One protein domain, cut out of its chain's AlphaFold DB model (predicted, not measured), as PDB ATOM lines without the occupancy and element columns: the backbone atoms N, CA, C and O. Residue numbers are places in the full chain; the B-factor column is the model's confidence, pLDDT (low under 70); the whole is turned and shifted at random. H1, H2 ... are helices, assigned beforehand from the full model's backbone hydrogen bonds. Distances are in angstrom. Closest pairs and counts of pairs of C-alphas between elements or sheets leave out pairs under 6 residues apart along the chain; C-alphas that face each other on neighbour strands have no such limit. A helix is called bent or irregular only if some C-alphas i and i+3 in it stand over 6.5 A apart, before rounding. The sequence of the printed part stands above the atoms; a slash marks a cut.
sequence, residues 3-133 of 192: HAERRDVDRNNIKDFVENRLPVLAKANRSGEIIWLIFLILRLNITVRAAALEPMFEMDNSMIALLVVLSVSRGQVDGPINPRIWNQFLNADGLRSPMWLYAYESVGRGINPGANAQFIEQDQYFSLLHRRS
ATOM      1  N   HIS A   3      81.028  84.506 103.633       56.78
ATOM      2  CA  HIS A   3      82.248  85.305 103.466       56.78
ATOM      3  C   HIS A   3      82.856  85.824 104.779       56.78
ATOM      4  O   HIS A   3      84.070  85.932 104.923       56.78
ATOM      5  N   ALA A   4      82.021  86.103 105.784       55.03
ATOM      6  CA  ALA A   4      82.495  86.486 107.115       55.03
ATOM      7  C   ALA A   4      83.206  85.321 107.830       55.03
ATOM      8  O   ALA A   4      84.072  85.554 108.664       55.03
ATOM      9  N   GLU A   5      82.866  84.081 107.471       52.03
ATOM     10  CA  GLU A   5      83.440  82.855 108.038       52.03
ATOM     11  C   GLU A   5      84.756  82.441 107.349       52.03
ATOM     12  O   GLU A   5      85.543  81.711 107.945       52.03
ATOM     13  N   ARG A   6      85.028  82.912 106.118       60.38
ATOM     14  CA  ARG A   6      86.218  82.528 105.327       60.38
ATOM     15  C   ARG A   6      87.216  83.652 105.029       60.38
ATOM     16  O   ARG A   6      88.290  83.344 104.523       60.38
ATOM     17  N   ARG A   7      86.903  84.920 105.343       60.09
ATOM     18  CA  ARG A   7      87.747  86.099 105.019       60.09
ATOM     19  C   ARG A   7      88.170  86.163 103.539       60.09
ATOM     20  O   ARG A   7      89.224  86.688 103.209       60.09
ATOM     21  N   ASP A   8      87.336  85.650 102.646       72.62
ATOM     22  CA  ASP A   8      87.580  85.587 101.200       72.62
ATOM     23  C   ASP A   8      87.250  86.900 100.467       72.62
ATOM     24  O   ASP A   8      87.469  87.010  99.265       72.62
ATOM     25  N   VAL A   9      86.727  87.901 101.182       79.25
ATOM     26  CA  VAL A   9      86.303  89.184 100.617       79.25
ATOM     27  C   VAL A   9      86.995  90.339 101.335       79.25
ATOM     28  O   VAL A   9      86.739  90.591 102.516       79.25
ATOM     29  N   ASP A  10      87.822  91.079 100.596       88.56
ATOM     30  CA  ASP A  10      88.435  92.324 101.060       88.56
ATOM     31  C   ASP A  10      87.433  93.483 100.971       88.56
ATOM     32  O   ASP A  10      87.151  94.036  99.905       88.56
ATOM     33  N   ARG A  11      86.873  93.854 102.124       89.12
ATOM     34  CA  ARG A  11      85.870  94.919 102.227       89.12
ATOM     35  C   ARG A  11      86.447  96.309 101.991       89.12
ATOM     36  O   ARG A  11      85.698  97.176 101.554       89.12
ATOM     37  N   ASN A  12      87.732  96.523 102.272       92.06
ATOM     38  CA  ASN A  12      88.368  97.826 102.091       92.06
ATOM     39  C   ASN A  12      88.581  98.093 100.605       92.06
ATOM     40  O   ASN A  12      88.175  99.136 100.110       92.06
ATOM     41  N   ASN A  13      89.083  97.098  99.872       93.31
ATOM     42  CA  ASN A  13      89.209  97.204  98.423       93.31
ATOM     43  C   ASN A  13      87.838  97.396  97.749       93.31
ATOM     44  O   ASN A  13      87.674  98.264  96.895       93.31
ATOM     45  N   ILE A  14      86.807  96.658  98.189       94.31
ATOM     46  CA  ILE A  14      85.443  96.881  97.684       94.31
ATOM     47  C   ILE A  14      84.976  98.299  97.994       94.31
ATOM     48  O   ILE A  14      84.437  98.938  97.098       94.31
ATOM     49  N   LYS A  15      85.184  98.797  99.220       95.25
ATOM     50  CA  LYS A  15      84.838 100.171  99.600       95.25
ATOM     51  C   LYS A  15      85.494 101.185  98.662       95.25
ATOM     52  O   LYS A  15      84.791 102.020  98.100       95.25
ATOM     53  N   ASP A  16      86.799 101.088  98.448       95.81
ATOM     54  CA  ASP A  16      87.520 102.007  97.566       95.81
ATOM     55  C   ASP A  16      87.004 101.903  96.124       95.81
ATOM     56  O   ASP A  16      86.809 102.914  95.445       95.81
ATOM     57  N   PHE A  17      86.702 100.689  95.661       96.25
ATOM     58  CA  PHE A  17      86.098 100.464  94.354       96.25
ATOM     59  C   PHE A  17      84.721 101.130  94.227       96.25
ATOM     60  O   PHE A  17      84.508 101.887  93.277       96.25
ATOM     61  N   VAL A  18      83.785 100.894  95.159       96.19
ATOM     62  CA  VAL A  18      82.442 101.491  95.068       96.19
ATOM     63  C   VAL A  18      82.476 103.006  95.217       96.19
ATOM     64  O   VAL A  18      81.795 103.683  94.448       96.19
ATOM     65  N   GLU A  19      83.279 103.553  96.132       96.50
ATOM     66  CA  GLU A  19      83.357 105.005  96.332       96.50
ATOM     67  C   GLU A  19      83.877 105.740  95.092       96.50
ATOM     68  O   GLU A  19      83.375 106.811  94.758       96.50
ATOM     69  N   ASN A  20      84.829 105.148  94.369       96.06
ATOM     70  CA  ASN A  20      85.342 105.725  93.129       96.06
ATOM     71  C   ASN A  20      84.411 105.474  91.934       96.06
ATOM     72  O   ASN A  20      84.316 106.304  91.025       96.06
ATOM     73  N   ARG A  21      83.719 104.327  91.900       96.38
ATOM     74  CA  ARG A  21      82.919 103.912  90.741       96.38
ATOM     75  C   ARG A  21      81.528 104.537  90.712       96.38
ATOM     76  O   ARG A  21      81.059 104.880  89.627       96.38
ATOM     77  N   LEU A  22      80.875 104.703  91.862       96.31
ATOM     78  CA  LEU A  22      79.505 105.224  91.948       96.31
ATOM     79  C   LEU A  22      79.342 106.604  91.278       96.31
ATOM     80  O   LEU A  22      78.462 106.724  90.421       96.31
ATOM     81  N   PRO A  23      80.208 107.610  91.529       95.31
ATOM     82  CA  PRO A  23      80.091 108.910  90.866       95.31
ATOM     83  C   PRO A  23      80.241 108.835  89.341       95.31
ATOM     84  O   PRO A  23      79.570 109.562  88.606       95.31
ATOM     85  N   VAL A  24      81.106 107.945  88.841       96.31
ATOM     86  CA  VAL A  24      81.310 107.738  87.398       96.31
ATOM     87  C   VAL A  24      80.063 107.128  86.758       96.31
ATOM     88  O   VAL A  24      79.649 107.550  85.678       96.31
ATOM     89  N   LEU A  25      79.437 106.159  87.428       95.69
ATOM     90  CA  LEU A  25      78.221 105.512  86.938       95.69
ATOM     91  C   LEU A  25      77.009 106.442  86.946       95.69
ATOM     92  O   LEU A  25      76.202 106.362  86.019       95.69
ATOM     93  N   ALA A  26      76.899 107.334  87.935       94.31
ATOM     94  CA  ALA A  26      75.852 108.355  87.961       94.31
ATOM     95  C   ALA A  26      75.932 109.281  86.751       94.31
ATOM     96  O   ALA A  26      74.943 109.452  86.045       94.31
ATOM     97  N   LYS A  27      77.134 109.784  86.434       93.56
ATOM     98  CA  LYS A  27      77.360 110.616  85.239       93.56
ATOM     99  C   LYS A  27      76.995 109.895  83.940       93.56
ATOM    100  O   LYS A  27      76.539 110.525  82.994       93.56
ATOM    101  N   ALA A  28      77.182 108.577  83.895       93.38
ATOM    102  CA  ALA A  28      76.826 107.739  82.753       93.38
ATOM    103  C   ALA A  28      75.373 107.212  82.790       93.38
ATOM    104  O   ALA A  28      75.006 106.400  81.939       93.38
ATOM    105  N   ASN A  29      74.570 107.624  83.778       91.75
ATOM    106  CA  ASN A  29      73.197 107.177  84.024       91.75
ATOM    107  C   ASN A  29      73.024 105.639  84.025       91.75
ATOM    108  O   ASN A  29      72.045 105.086  83.518       91.75
ATOM    109  N   ARG A  30      74.001 104.910  84.584       94.62
ATOM    110  CA  ARG A  30      73.998 103.436  84.657       94.62
ATOM    111  C   ARG A  30      73.275 102.951  85.916       94.62
ATOM    112  O   ARG A  30      73.871 102.330  86.794       94.62
ATOM    113  N   SER A  31      71.975 103.228  85.993       93.19
ATOM    114  CA  SER A  31      71.135 102.959  87.173       93.19
ATOM    115  C   SER A  31      71.187 101.505  87.656       93.19
ATOM    116  O   SER A  31      71.291 101.267  88.856       93.19
ATOM    117  N   GLY A  32      71.195 100.527  86.745       92.69
ATOM    118  CA  GLY A  32      71.298  99.107  87.101       92.69
ATOM    119  C   GLY A  32      72.597  98.753  87.834       92.69
ATOM    120  O   GLY A  32      72.559  98.076  88.858       92.69
ATOM    121  N   GLU A  33      73.742  99.245  87.355       93.88
ATOM    122  CA  GLU A  33      75.038  99.019  88.013       93.88
ATOM    123  C   GLU A  33      75.091  99.713  89.379       93.88
ATOM    124  O   GLU A  33      75.545  99.117  90.353       93.88
ATOM    125  N   ILE A  34      74.557 100.934  89.480       96.25
ATOM    126  CA  ILE A  34      74.454 101.667  90.750       96.25
ATOM    127  C   ILE A  34      73.642 100.861  91.770       96.25
ATOM    128  O   ILE A  34      74.096 100.661  92.896       96.25
ATOM    129  N   ILE A  35      72.478 100.339  91.369       95.44
ATOM    130  CA  ILE A  35      71.616  99.503  92.217       95.44
ATOM    131  C   ILE A  35      72.390  98.289  92.743       95.44
ATOM    132  O   ILE A  35      72.355  98.020  93.945       95.44
ATOM    133  N   TRP A  36      73.128  97.584  91.879       94.75
ATOM    134  CA  TRP A  36      73.929  96.428  92.288       94.75
ATOM    135  C   TRP A  36      75.027  96.787  93.286       94.75
ATOM    136  O   TRP A  36      75.229  96.059  94.258       94.75
ATOM    137  N   LEU A  37      75.713  97.910  93.082       95.31
ATOM    138  CA  LEU A  37      76.780  98.353  93.974       95.31
ATOM    139  C   LEU A  37      76.249  98.794  95.341       95.31
ATOM    140  O   LEU A  37      76.810  98.400  96.363       95.31
ATOM    141  N   ILE A  38      75.138  99.534  95.398       94.81
ATOM    142  CA  ILE A  38      74.529  99.917  96.683       94.81
ATOM    143  C   ILE A  38      73.965  98.682  97.394       94.81
ATOM    144  O   ILE A  38      74.148  98.511  98.600       94.81
ATOM    145  N   PHE A  39      73.350  97.759  96.653       93.44
ATOM    146  CA  PHE A  39      72.922  96.479  97.209       93.44
ATOM    147  C   PHE A  39      74.101  95.679  97.788       93.44
ATOM    148  O   PHE A  39      73.986  95.114  98.877       93.44
ATOM    149  N   LEU A  40      75.252  95.666  97.107       91.81
ATOM    150  CA  LEU A  40      76.475  95.029  97.594       91.81
ATOM    151  C   LEU A  40      76.966  95.668  98.902       91.81
ATOM    152  O   LEU A  40      77.255  94.938  99.851       91.81
ATOM    153  N   ILE A  41      76.994  97.004  98.980       92.81
ATOM    154  CA  ILE A  41      77.330  97.758 100.201       92.81
ATOM    155  C   ILE A  41      76.422  97.318 101.358       92.81
ATOM    156  O   ILE A  41      76.908  96.913 102.418       92.81
ATOM    157  N   LEU A  42      75.103  97.315 101.139       91.69
ATOM    158  CA  LEU A  42      74.091  96.906 102.122       91.69
ATOM    159  C   LEU A  42      74.247  95.449 102.578       91.69
ATOM    160  O   LEU A  42      73.990  95.127 103.737       91.69
ATOM    161  N   ARG A  43      74.643  94.548 101.673       88.19
ATOM    162  CA  ARG A  43      74.814  93.118 101.967       88.19
ATOM    163  C   ARG A  43      76.116  92.806 102.686       88.19
ATOM    164  O   ARG A  43      76.122  91.929 103.543       88.19
ATOM    165  N   LEU A  44      77.203  93.491 102.348       89.25
ATOM    166  CA  LEU A  44      78.512  93.283 102.974       89.25
ATOM    167  C   LEU A  44      78.710  94.114 104.247       89.25
ATOM    168  O   LEU A  44      79.740  93.974 104.907       89.25
ATOM    169  N   ASN A  45      77.714  94.927 104.607       91.12
ATOM    170  CA  ASN A  45      77.759  95.863 105.722       91.12
ATOM    171  C   ASN A  45      78.983  96.797 105.641       91.12
ATOM    172  O   ASN A  45      79.754  96.913 106.592       91.12
ATOM    173  N   ILE A  46      79.215  97.372 104.457       93.38
ATOM    174  CA  ILE A  46      80.316  98.311 104.198       93.38
ATOM    175  C   ILE A  46      79.823  99.729 104.488       93.38
ATOM    176  O   ILE A  46      78.698 100.061 104.124       93.38
ATOM    177  N   THR A  47      80.662 100.552 105.117       95.88
ATOM    178  CA  THR A  47      80.394 101.980 105.335       95.88
ATOM    179  C   THR A  47      81.094 102.811 104.267       95.88
ATOM    180  O   THR A  47      82.316 102.713 104.120       95.88
ATOM    181  N   VAL A  48      80.333 103.639 103.549       95.44
ATOM    182  CA  VAL A  48      80.823 104.513 102.470       95.44
ATOM    183  C   VAL A  48      80.630 105.989 102.805       95.44
ATOM    184  O   VAL A  48      79.725 106.347 103.553       95.44
ATOM    185  N   ARG A  49      81.457 106.864 102.236       96.00
ATOM    186  CA  ARG A  49      81.308 108.320 102.375       96.00
ATOM    187  C   ARG A  49      80.063 108.830 101.649       96.00
ATOM    188  O   ARG A  49      79.815 108.459 100.502       96.00
ATOM    189  N   ALA A  50      79.341 109.763 102.268       94.12
ATOM    190  CA  ALA A  50      78.172 110.419 101.678       94.12
ATOM    191  C   ALA A  50      78.487 111.082 100.325       94.12
ATOM    192  O   ALA A  50      77.686 110.989  99.399       94.12
ATOM    193  N   ALA A  51      79.692 111.644 100.170       93.38
ATOM    194  CA  ALA A  51      80.165 112.246  98.920       93.38
ATOM    195  C   ALA A  51      80.145 111.278  97.716       93.38
ATOM    196  O   ALA A  51      79.968 111.706  96.578       93.38
ATOM    197  N   ALA A  52      80.289 109.966  97.938       94.19
ATOM    198  CA  ALA A  52      80.199 108.979  96.859       94.19
ATOM    199  C   ALA A  52      78.751 108.742  96.383       94.19
ATOM    200  O   ALA A  52      78.534 108.287  95.259       94.19
ATOM    201  N   LEU A  53      77.767 109.034  97.239       94.06
ATOM    202  CA  LEU A  53      76.337 108.849  96.982       94.06
ATOM    203  C   LEU A  53      75.629 110.142  96.571       94.06
ATOM    204  O   LEU A  53      74.533 110.067  96.027       94.06
ATOM    205  N   GLU A  54      76.243 111.302  96.798       91.88
ATOM    206  CA  GLU A  54      75.673 112.618  96.497       91.88
ATOM    207  C   GLU A  54      75.122 112.747  95.064       91.88
ATOM    208  O   GLU A  54      73.976 113.177  94.927       91.88
ATOM    209  N   PRO A  55      75.810 112.270  94.001       92.00
ATOM    210  CA  PRO A  55      75.262 112.348  92.644       92.00
ATOM    211  C   PRO A  55      73.967 111.547  92.446       92.00
ATOM    212  O   PRO A  55      73.253 111.764  91.473       92.00
ATOM    213  N   MET A  56      73.653 110.608  93.346       92.06
ATOM    214  CA  MET A  56      72.418 109.832  93.263       92.06
ATOM    215  C   MET A  56      71.203 110.646  93.706       92.06
ATOM    216  O   MET A  56      70.095 110.312  93.302       92.06
ATOM    217  N   PHE A  57      71.377 111.687  94.531       88.62
ATOM    218  CA  PHE A  57      70.256 112.454  95.097       88.62
ATOM    219  C   PHE A  57      69.456 113.207  94.031       88.62
ATOM    220  O   PHE A  57      68.281 113.492  94.239       88.62
ATOM    221  N   GLU A  58      70.076 113.478  92.884       87.19
ATOM    222  CA  GLU A  58      69.449 114.117  91.724       87.19
ATOM    223  C   GLU A  58      68.771 113.107  90.781       87.19
ATOM    224  O   GLU A  58      68.149 113.496  89.796       87.19
ATOM    225  N   MET A  59      68.885 111.803  91.056       90.06
ATOM    226  CA  MET A  59      68.297 110.758  90.221       90.06
ATOM    227  C   MET A  59      66.873 110.420  90.678       90.06
ATOM    228  O   MET A  59      66.661 109.924  91.789       90.06
ATOM    229  N   ASP A  60      65.911 110.564  89.764       89.50
ATOM    230  CA  ASP A  60      64.528 110.108  89.939       89.50
ATOM    231  C   ASP A  60      64.413 108.597  89.687       89.50
ATOM    232  O   ASP A  60      63.848 108.121  88.699       89.50
ATOM    233  N   ASN A  61      65.007 107.808  90.583       94.31
ATOM    234  CA  ASN A  61      64.932 106.353  90.548       94.31
ATOM    235  C   ASN A  61      64.553 105.803  91.925       94.31
ATOM    236  O   ASN A  61      65.337 105.869  92.873       94.31
ATOM    237  N   SER A  62      63.366 105.203  92.016       95.12
ATOM    238  CA  SER A  62      62.810 104.716  93.282       95.12
ATOM    239  C   SER A  62      63.683 103.683  93.980       95.12
ATOM    240  O   SER A  62      63.790 103.702  95.205       95.12
ATOM    241  N   MET A  63      64.323 102.793  93.220       95.44
ATOM    242  CA  MET A  63      65.173 101.750  93.781       95.44
ATOM    243  C   MET A  63      66.481 102.328  94.324       95.44
ATOM    244  O   MET A  63      66.894 101.964  95.423       95.44
ATOM    245  N   ILE A  64      67.115 103.252  93.594       95.75
ATOM    246  CA  ILE A  64      68.319 103.950  94.071       95.75
ATOM    247  C   ILE A  64      67.988 104.741  95.338       95.75
ATOM    248  O   ILE A  64      68.653 104.552  96.355       95.75
ATOM    249  N   ALA A  65      66.924 105.549  95.309       94.81
ATOM    250  CA  ALA A  65      66.468 106.327  96.458       94.81
ATOM    251  C   ALA A  65      66.226 105.441  97.688       94.81
ATOM    252  O   ALA A  65      66.735 105.710  98.779       94.81
ATOM    253  N   LEU A  66      65.508 104.329  97.500       94.12
ATOM    254  CA  LEU A  66      65.210 103.384  98.570       94.12
ATOM    255  C   LEU A  66      66.479 102.740  99.143       94.12
ATOM    256  O   LEU A  66      66.620 102.655 100.362       94.12
ATOM    257  N   LEU A  67      67.410 102.297  98.294       94.50
ATOM    258  CA  LEU A  67      68.650 101.659  98.737       94.50
ATOM    259  C   LEU A  67      69.589 102.636  99.453       94.50
ATOM    260  O   LEU A  67      70.204 102.266 100.454       94.50
ATOM    261  N   VAL A  68      69.685 103.881  98.985       94.19
ATOM    262  CA  VAL A  68      70.470 104.921  99.659       94.19
ATOM    263  C   VAL A  68      69.897 105.208 101.043       94.19
ATOM    264  O   VAL A  68      70.617 105.120 102.035       94.19
ATOM    265  N   VAL A  69      68.595 105.481 101.134       92.00
ATOM    266  CA  VAL A  69      67.930 105.780 102.410       92.00
ATOM    267  C   VAL A  69      67.998 104.589 103.376       92.00
ATOM    268  O   VAL A  69      68.213 104.764 104.575       92.00
ATOM    269  N   LEU A  70      67.921 103.361 102.861       92.19
ATOM    270  CA  LEU A  70      68.144 102.152 103.652       92.19
ATOM    271  C   LEU A  70      69.600 101.996 104.123       92.19
ATOM    272  O   LEU A  70      69.839 101.444 105.193       92.19
ATOM    273  N   SER A  71      70.577 102.471 103.348       92.38
ATOM    274  CA  SER A  71      71.988 102.462 103.757       92.38
ATOM    275  C   SER A  71      72.223 103.447 104.900       92.38
ATOM    276  O   SER A  71      72.916 103.121 105.863       92.38
ATOM    277  N   VAL A  72      71.579 104.618 104.840       90.81
ATOM    278  CA  VAL A  72      71.601 105.620 105.917       90.81
ATOM    279  C   VAL A  72      70.980 105.062 107.193       90.81
ATOM    280  O   VAL A  72      71.609 105.117 108.246       90.81
ATOM    281  N   SER A  73      69.787 104.465 107.113       89.56
ATOM    282  CA  SER A  73      69.104 103.933 108.303       89.56
ATOM    283  C   SER A  73      69.841 102.772 108.974       89.56
ATOM    284  O   SER A  73      69.618 102.496 110.150       89.56
ATOM    285  N   ARG A  74      70.755 102.115 108.252       90.25
ATOM    286  CA  ARG A  74      71.653 101.077 108.775       90.25
ATOM    287  C   ARG A  74      72.999 101.606 109.282       90.25
ATOM    288  O   ARG A  74      73.831 100.801 109.687       90.25
ATOM    289  N   GLY A  75      73.239 102.918 109.244       91.81
ATOM    290  CA  GLY A  75      74.516 103.516 109.654       91.81
ATOM    291  C   GLY A  75      75.678 103.204 108.704       91.81
ATOM    292  O   GLY A  75      76.837 103.222 109.109       91.81
ATOM    293  N   GLN A  76      75.382 102.888 107.440       93.31
ATOM    294  CA  GLN A  76      76.376 102.516 106.425       93.31
ATOM    295  C   GLN A  76      76.845 103.697 105.569       93.31
ATOM    296  O   GLN A  76      77.550 103.510 104.577       93.31
ATOM    297  N   VAL A  77      76.455 104.913 105.938       94.25
ATOM    298  CA  VAL A  77      76.877 106.135 105.266       94.25
ATOM    299  C   VAL A  77      77.534 107.058 106.279       94.25
ATOM    300  O   VAL A  77      76.948 107.352 107.317       94.25
ATOM    301  N   ASP A  78      78.744 107.505 105.958       93.69
ATOM    302  CA  ASP A  78      79.506 108.475 106.735       93.69
ATOM    303  C   ASP A  78      79.326 109.882 106.149       93.69
ATOM    304  O   ASP A  78      79.745 110.155 105.019       93.69
ATOM    305  N   GLY A  79      78.667 110.760 106.906       90.12
ATOM    306  CA  GLY A  79      78.345 112.132 106.514       90.12
ATOM    307  C   GLY A  79      76.848 112.399 106.286       90.12
ATOM    308  O   GLY A  79      76.022 111.483 106.340       90.12
ATOM    309  N   PRO A  80      76.472 113.671 106.058       86.88
ATOM    310  CA  PRO A  80      75.080 114.068 105.882       86.88
ATOM    311  C   PRO A  80      74.530 113.643 104.515       86.88
ATOM    312  O   PRO A  80      75.221 113.713 103.501       86.88
ATOM    313  N   ILE A  81      73.251 113.259 104.481       86.88
ATOM    314  CA  ILE A  81      72.492 112.968 103.258       86.88
ATOM    315  C   ILE A  81      71.283 113.898 103.179       86.88
ATOM    316  O   ILE A  81      70.650 114.193 104.192       86.88
ATOM    317  N   ASN A  82      70.950 114.343 101.965       85.50
ATOM    318  CA  ASN A  82      69.813 115.219 101.704       85.50
ATOM    319  C   ASN A  82      68.787 114.537 100.777       85.50
ATOM    320  O   ASN A  82      68.844 114.720  99.562       85.50
ATOM    321  N   PRO A  83      67.810 113.785 101.319       86.62
ATOM    322  CA  PRO A  83      66.798 113.095 100.519       86.62
ATOM    323  C   PRO A  83      65.623 114.009 100.120       86.62
ATOM    324  O   PRO A  83      64.545 113.515  99.791       86.62
ATOM    325  N   ARG A  84      65.774 115.343 100.181       88.38
ATOM    326  CA  ARG A  84      64.670 116.304  99.994       88.38
ATOM    327  C   ARG A  84      63.942 116.129  98.661       88.38
ATOM    328  O   ARG A  84      62.717 116.208  98.652       88.38
ATOM    329  N   ILE A  85      64.678 115.868  97.578       89.38
ATOM    330  CA  ILE A  85      64.103 115.638  96.245       89.38
ATOM    331  C   ILE A  85      63.200 114.407  96.278       89.38
ATOM    332  O   ILE A  85      62.039 114.484  95.903       89.38
ATOM    333  N   TRP A  86      63.667 113.282  96.816       92.94
ATOM    334  CA  TRP A  86      62.846 112.075  96.892       92.94
ATOM    335  C   TRP A  86      61.651 112.232  97.835       92.94
ATOM    336  O   TRP A  86      60.571 111.705  97.571       92.94
ATOM    337  N   ASN A  87      61.820 112.995  98.916       91.62
ATOM    338  CA  ASN A  87      60.763 113.222  99.898       91.62
ATOM    339  C   ASN A  87      59.577 114.025  99.344       91.62
ATOM    340  O   ASN A  87      58.485 113.946  99.903       91.62
ATOM    341  N   GLN A  88      59.743 114.726  98.218       92.44
ATOM    342  CA  GLN A  88      58.630 115.381  97.526       92.44
ATOM    343  C   GLN A  88      57.609 114.382  96.955       92.44
ATOM    344  O   GLN A  88      56.476 114.762  96.683       92.44
ATOM    345  N   PHE A  89      57.989 113.108  96.794       93.56
ATOM    346  CA  PHE A  89      57.116 112.038  96.306       93.56
ATOM    347  C   PHE A  89      56.384 111.290  97.436       93.56
ATOM    348  O   PHE A  89      55.718 110.294  97.175       93.56
ATOM    349  N   LEU A  90      56.485 111.731  98.696       93.44
ATOM    350  CA  LEU A  90      55.775 111.117  99.831       93.44
ATOM    351  C   LEU A  90      54.328 111.624  99.919       93.44
ATOM    352  O   LEU A  90      53.922 112.254 100.893       93.44
ATOM    353  N   ASN A  91      53.568 111.393  98.850       93.62
ATOM    354  CA  ASN A  91      52.176 111.798  98.691       93.62
ATOM    355  C   ASN A  91      51.436 110.850  97.727       93.62
ATOM    356  O   ASN A  91      52.018 109.913  97.175       93.62
ATOM    357  N   ALA A  92      50.138 111.096  97.529       93.94
ATOM    358  CA  ALA A  92      49.290 110.271  96.669       93.94
ATOM    359  C   ALA A  92      49.755 110.252  95.198       93.94
ATOM    360  O   ALA A  92      49.676 109.211  94.547       93.94
ATOM    361  N   ASP A  93      50.294 111.361  94.684       93.88
ATOM    362  CA  ASP A  93      50.799 111.431  93.306       93.88
ATOM    363  C   ASP A  93      52.081 110.612  93.135       93.88
ATOM    364  O   ASP A  93      52.267 109.930  92.125       93.88
ATOM    365  N   GLY A  94      52.940 110.592  94.156       93.50
ATOM    366  CA  GLY A  94      54.131 109.754  94.195       93.50
ATOM    367  C   GLY A  94      53.822 108.261  94.109       93.50
ATOM    368  O   GLY A  94      54.562 107.536  93.450       93.50
ATOM    369  N   LEU A  95      52.698 107.801  94.673       94.50
ATOM    370  CA  LEU A  95      52.236 106.410  94.533       94.50
ATOM    371  C   LEU A  95      51.840 106.037  93.098       94.50
ATOM    372  O   LEU A  95      51.826 104.855  92.758       94.50
ATOM    373  N   ARG A  96      51.534 107.023  92.250       94.69
ATOM    374  CA  ARG A  96      51.213 106.822  90.827       94.69
ATOM    375  C   ARG A  96      52.373 107.172  89.893       94.69
ATOM    376  O   ARG A  96      52.217 107.080  88.678       94.69
ATOM    377  N   SER A  97      53.526 107.559  90.435       94.56
ATOM    378  CA  SER A  97      54.709 107.948  89.664       94.56
ATOM    379  C   SER A  97      55.770 106.835  89.638       94.56
ATOM    380  O   SER A  97      55.676 105.856  90.384       94.56
ATOM    381  N   PRO A  98      56.844 106.970  88.837       94.81
ATOM    382  CA  PRO A  98      57.998 106.065  88.898       94.81
ATOM    383  C   PRO A  98      58.646 105.956  90.294       94.81
ATOM    384  O   PRO A  98      59.366 104.992  90.576       94.81
ATOM    385  N   MET A  99      58.372 106.921  91.180       95.25
ATOM    386  CA  MET A  99      58.867 106.971  92.556       95.25
ATOM    387  C   MET A  99      58.009 106.189  93.565       95.25
ATOM    388  O   MET A  99      58.365 106.143  94.745       95.25
ATOM    389  N   TRP A 100      56.940 105.511  93.122       95.62
ATOM    390  CA  TRP A 100      55.983 104.814  93.996       95.62
ATOM    391  C   TRP A 100      56.644 103.857  94.990       95.62
ATOM    392  O   TRP A 100      56.254 103.806  96.156       95.62
ATOM    393  N   LEU A 101      57.673 103.123  94.553       95.88
ATOM    394  CA  LEU A 101      58.340 102.130  95.390       95.88
ATOM    395  C   LEU A 101      59.074 102.800  96.556       95.88
ATOM    396  O   LEU A 101      59.025 102.298  97.676       95.88
ATOM    397  N   TYR A 102      59.697 103.958  96.318       95.06
ATOM    398  CA  TYR A 102      60.311 104.751  97.380       95.06
ATOM    399  C   TYR A 102      59.247 105.290  98.339       95.06
ATOM    400  O   TYR A 102      59.388 105.151  99.557       95.06
ATOM    401  N   ALA A 103      58.169 105.861  97.794       94.50
ATOM    402  CA  ALA A 103      57.092 106.443  98.585       94.50
ATOM    403  C   ALA A 103      56.439 105.415  99.518       94.50
ATOM    404  O   ALA A 103      56.268 105.673 100.707       94.50
ATOM    405  N   TYR A 104      56.155 104.223  99.000       95.31
ATOM    406  CA  TYR A 104      55.535 103.146  99.758       95.31
ATOM    407  C   TYR A 104      56.489 102.517 100.789       95.31
ATOM    408  O   TYR A 104      56.159 102.409 101.971       95.31
ATOM    409  N   GLU A 105      57.689 102.102 100.367       93.88
ATOM    410  CA  GLU A 105      58.609 101.355 101.237       93.88
ATOM    411  C   GLU A 105      59.249 102.218 102.322       93.88
ATOM    412  O   GLU A 105      59.436 101.742 103.441       93.88
ATOM    413  N   SER A 106      59.612 103.466 102.014       92.38
ATOM    414  CA  SER A 106      60.316 104.313 102.983       92.38
ATOM    415  C   SER A 106      59.421 104.677 104.170       92.38
ATOM    416  O   SER A 106      59.877 104.647 105.317       92.38
ATOM    417  N   VAL A 107      58.135 104.929 103.905       92.38
ATOM    418  CA  VAL A 107      57.105 105.187 104.917       92.38
ATOM    419  C   VAL A 107      56.729 103.900 105.642       92.38
ATOM    420  O   VAL A 107      56.779 103.862 106.867       92.38
ATOM    421  N   GLY A 108      56.461 102.808 104.916       88.69
ATOM    422  CA  GLY A 108      56.114 101.522 105.530       88.69
ATOM    423  C   GLY A 108      57.209 100.949 106.442       88.69
ATOM    424  O   GLY A 108      56.930 100.126 107.315       88.69
ATOM    425  N   ARG A 109      58.468 101.356 106.260       88.31
ATOM    426  CA  ARG A 109      59.598 100.976 107.126       88.31
ATOM    427  C   ARG A 109      59.899 101.980 108.235       88.31
ATOM    428  O   ARG A 109      60.794 101.714 109.030       88.31
ATOM    429  N   GLY A 110      59.215 103.123 108.267       86.50
ATOM    430  CA  GLY A 110      59.499 104.203 109.210       86.50
ATOM    431  C   GLY A 110      60.880 104.836 109.023       86.50
ATOM    432  O   GLY A 110      61.434 105.375 109.974       86.50
ATOM    433  N   ILE A 111      61.466 104.759 107.820       85.44
ATOM    434  CA  ILE A 111      62.803 105.322 107.574       85.44
ATOM    435  C   ILE A 111      62.743 106.849 107.436       85.44
ATOM    436  O   ILE A 111      63.706 107.541 107.753       85.44
ATOM    437  N   ASN A 112      61.601 107.379 106.998       80.88
ATOM    438  CA  ASN A 112      61.349 108.812 106.909       80.88
ATOM    439  C   ASN A 112      60.449 109.257 108.079       80.88
ATOM    440  O   ASN A 112      59.228 109.236 107.931       80.88
ATOM    441  N   PRO A 113      61.010 109.676 109.233       67.50
ATOM    442  CA  PRO A 113      60.231 109.985 110.441       67.50
ATOM    443  C   PRO A 113      59.284 111.187 110.292       67.50
ATOM    444  O   PRO A 113      58.391 111.361 111.112       67.50
ATOM    445  N   GLY A 114      59.457 112.017 109.258       70.94
ATOM    446  CA  GLY A 114      58.576 113.152 108.959       70.94
ATOM    447  C   GLY A 114      57.431 112.845 107.987       70.94
ATOM    448  O   GLY A 114      56.678 113.754 107.644       70.94
ATOM    449  N   ALA A 115      57.311 111.611 107.496       80.69
ATOM    450  CA  ALA A 115      56.320 111.257 106.487       80.69
ATOM    451  C   ALA A 115      55.023 110.738 107.122       80.69
ATOM    452  O   ALA A 115      55.045 109.821 107.940       80.69
ATOM    453  N   ASN A 116      53.884 111.298 106.712       83.44
ATOM    454  CA  ASN A 116      52.568 110.828 107.140       83.44
ATOM    455  C   ASN A 116      52.139 109.620 106.286       83.44
ATOM    456  O   ASN A 116      52.105 109.726 105.065       83.44
ATOM    457  N   ALA A 117      51.771 108.493 106.902       87.75
ATOM    458  CA  ALA A 117      51.306 107.292 106.196       87.75
ATOM    459  C   ALA A 117      49.874 107.396 105.633       87.75
ATOM    460  O   ALA A 117      49.446 106.530 104.869       87.75
ATOM    461  N   GLN A 118      49.143 108.465 105.951       91.06
ATOM    462  CA  GLN A 118      47.741 108.648 105.577       91.06
ATOM    463  C   GLN A 118      47.479 108.533 104.065       91.06
ATOM    464  O   GLN A 118      46.473 107.950 103.669       91.06
ATOM    465  N   PHE A 119      48.392 109.012 103.210       93.19
ATOM    466  CA  PHE A 119      48.227 108.905 101.751       93.19
ATOM    467  C   PHE A 119      48.302 107.456 101.240       93.19
ATOM    468  O   PHE A 119      47.739 107.150 100.197       93.19
ATOM    469  N   ILE A 120      48.967 106.559 101.975       93.50
ATOM    470  CA  ILE A 120      49.027 105.122 101.672       93.50
ATOM    471  C   ILE A 120      47.761 104.432 102.181       93.50
ATOM    472  O   ILE A 120      47.190 103.585 101.498       93.50
ATOM    473  N   GLU A 121      47.312 104.788 103.385       93.19
ATOM    474  CA  GLU A 121      46.142 104.181 104.030       93.19
ATOM    475  C   GLU A 121      44.821 104.521 103.339       93.19
ATOM    476  O   GLU A 121      43.889 103.716 103.372       93.19
ATOM    477  N   GLN A 122      44.750 105.697 102.716       93.06
ATOM    478  CA  GLN A 122      43.587 106.168 101.967       93.06
ATOM    479  C   GLN A 122      43.599 105.729 100.496       93.06
ATOM    480  O   GLN A 122      42.571 105.826  99.828       93.06
ATOM    481  N   ASP A 123      44.730 105.242  99.977       95.19
ATOM    482  CA  ASP A 123      44.819 104.812  98.583       95.19
ATOM    483  C   ASP A 123      44.107 103.468  98.353       95.19
ATOM    484  O   ASP A 123      44.267 102.509  99.114       95.19
ATOM    485  N   GLN A 124      43.339 103.377  97.265       92.88
ATOM    486  CA  GLN A 124      42.520 102.208  96.926       92.88
ATOM    487  C   GLN A 124      43.338 100.912  96.788       92.88
ATOM    488  O   GLN A 124      42.844  99.837  97.131       92.88
ATOM    489  N   TYR A 125      44.575 100.995  96.298       92.00
ATOM    490  CA  TYR A 125      45.408  99.828  96.009       92.00
ATOM    491  C   TYR A 125      46.458  99.608  97.096       92.00
ATOM    492  O   TYR A 125      46.627  98.491  97.597       92.00
ATOM    493  N   PHE A 126      47.151 100.673  97.498       94.31
ATOM    494  CA  PHE A 126      48.262 100.570  98.437       94.31
ATOM    495  C   PHE A 126      47.815 100.353  99.885       94.31
ATOM    496  O   PHE A 126      48.559  99.725 100.644       94.31
ATOM    497  N   SER A 127      46.596 100.749 100.262       94.06
ATOM    498  CA  SER A 127      46.064 100.487 101.608       94.06
ATOM    499  C   SER A 127      45.962  98.989 101.909       94.06
ATOM    500  O   SER A 127      46.313  98.547 103.005       94.06
ATOM    501  N   LEU A 128      45.566  98.178 100.923       94.75
ATOM    502  CA  LEU A 128      45.480  96.720 101.047       94.75
ATOM    503  C   LEU A 128      46.859  96.090 101.266       94.75
ATOM    504  O   LEU A 128      47.008  95.190 102.096       94.75
ATOM    505  N   LEU A 129      47.869  96.571 100.535       94.31
ATOM    506  CA  LEU A 129      49.253  96.122 100.681       94.31
ATOM    507  C   LEU A 129      49.815  96.536 102.045       94.31
ATOM    508  O   LEU A 129      50.442  95.731 102.733       94.31
ATOM    509  N   HIS A 130      49.564  97.784 102.449       92.19
ATOM    510  CA  HIS A 130      50.017  98.346 103.719       92.19
ATOM    511  C   HIS A 130      49.449  97.584 104.918       92.19
ATOM    512  O   HIS A 130      50.217  97.144 105.771       92.19
ATOM    513  N   ARG A 131      48.135  97.320 104.934       92.81
ATOM    514  CA  ARG A 131      47.467  96.528 105.986       92.81
ATOM    515  C   ARG A 131      48.046  95.122 106.121       92.81
ATOM    516  O   ARG A 131      48.169  94.609 107.227       92.81
ATOM    517  N   ARG A 132      48.441  94.503 105.005       92.94
ATOM    518  CA  ARG A 132      49.092  93.182 104.990       92.94
ATOM    519  C   ARG A 132      50.599  93.236 105.247       92.94
ATOM    520  O   ARG A 132      51.256  92.204 105.154       92.94
ATOM    521  N   SER A 133      51.154  94.409 105.559       90.25
ATOM    522  CA  SER A 133      52.593  94.614 105.753       90.25
ATOM    523  C   SER A 133      53.437  94.069 104.595       90.25
ATOM    524  O   SER A 133      54.520  93.523 104.803       90.25
TER     525      SER A 133
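This is residues 3 to 133 of the 192 residues of an uncharacterized protein of Sinorhizobium fredii (strain NBRC 101917 / NGR234) (UniProt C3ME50). Four helices, H2, H3, H5 and H7, stand side by side in a staggered row, with H5 in the middle of the domain and H4 packing on H2 across from H3. Past H7 the row ends in the small corner of H8 and H9, while H1 lies away from the other helices at the opposite end. The printed part has 131 residues with nine named helices, H1 to H9 in chain order, and no named strand; the class is all helix. It is compact, with a radius of gyration of the C-alphas of 15.8 A, and spans 47 by 35 by 24 A.

H1, residues 3 to 6, touches no helix. H2, residues 11 to 27, has a kink of 28 degrees near residue 20 and is only just irregular, with C-alphas 20 and 23 at 6.55 A. H2 and H3, residues 31 to 44, form a helical hairpin and touch at a shallow tilt of 21 degrees, opposite ways; their closest C-alphas, Leu 22 and Ile 34, are 6.3 A apart. H4, residues 50 to 56, is irregular, with C-alphas 52 and 55 at 7.3 A. It touches H2, the closest C-alphas being Glu 19 and Ala 52 at 5.1 A, at a shallow tilt of 33 degrees, only just short of steep, the same way. H5, residues 62 to 73, is the hub. It touches H3 at 25 degrees, a shallow tilt, the same way, closest at C-alphas Ile 35 and Ile 64, 5.8 A. H4 and H5, a helical hairpin, only just touch, with 3 pairs of C-alphas within 8 A, the closest Met 56 and Ile 64 at 7.2 A; H5 does so with residues 64 to 68 alone. H6, residues 84 to 87, is close to H5 but not clearly touching, with C-alphas Ala 65 and Trp 86 closest at 6.8 A. H7, residues 100 to 108, touches H5, closest at C-alphas Ser 62 and Tyr 102, 4.8 A. H8, residues 118 to 121, and H9, residues 126 to 131, touch only at the corner, closest at C-alphas Glu 121 and Ser 127, 4.4 A. H9 is close to H7 but not clearly touching, with C-alphas Gly 108 and His 130 closest at 7.1 A. Every O i to N i+4 pair is within hydrogen-bond range in H3, H5 and H9, against 11 of 13 in H2, 4 of 5 in H7 and 1 of 3 in H4, where 2 of 4 O i to N i+3 pairs are; H1, H6 and H8 are too short for an i+4 pair.

H1 begins at C-alpha 3, (82.248, 85.305, 103.466). From first to last C-alpha H2 measures 24.6 A, H3 19.9 A, H5 16.3 A and H7 12.0 A. H9 ends at C-alpha 131, (47.467, 96.528, 105.986).

The C-alphas of Arg 6 and Gln 122, the two farthest apart, are 48.9 A apart. The printed part has no cut. The link from H6 to H7, residues 88 to 99, is long. Mean pLDDT of the printed part is 90.6; residues 3 to 7 and residue 113 are under 70.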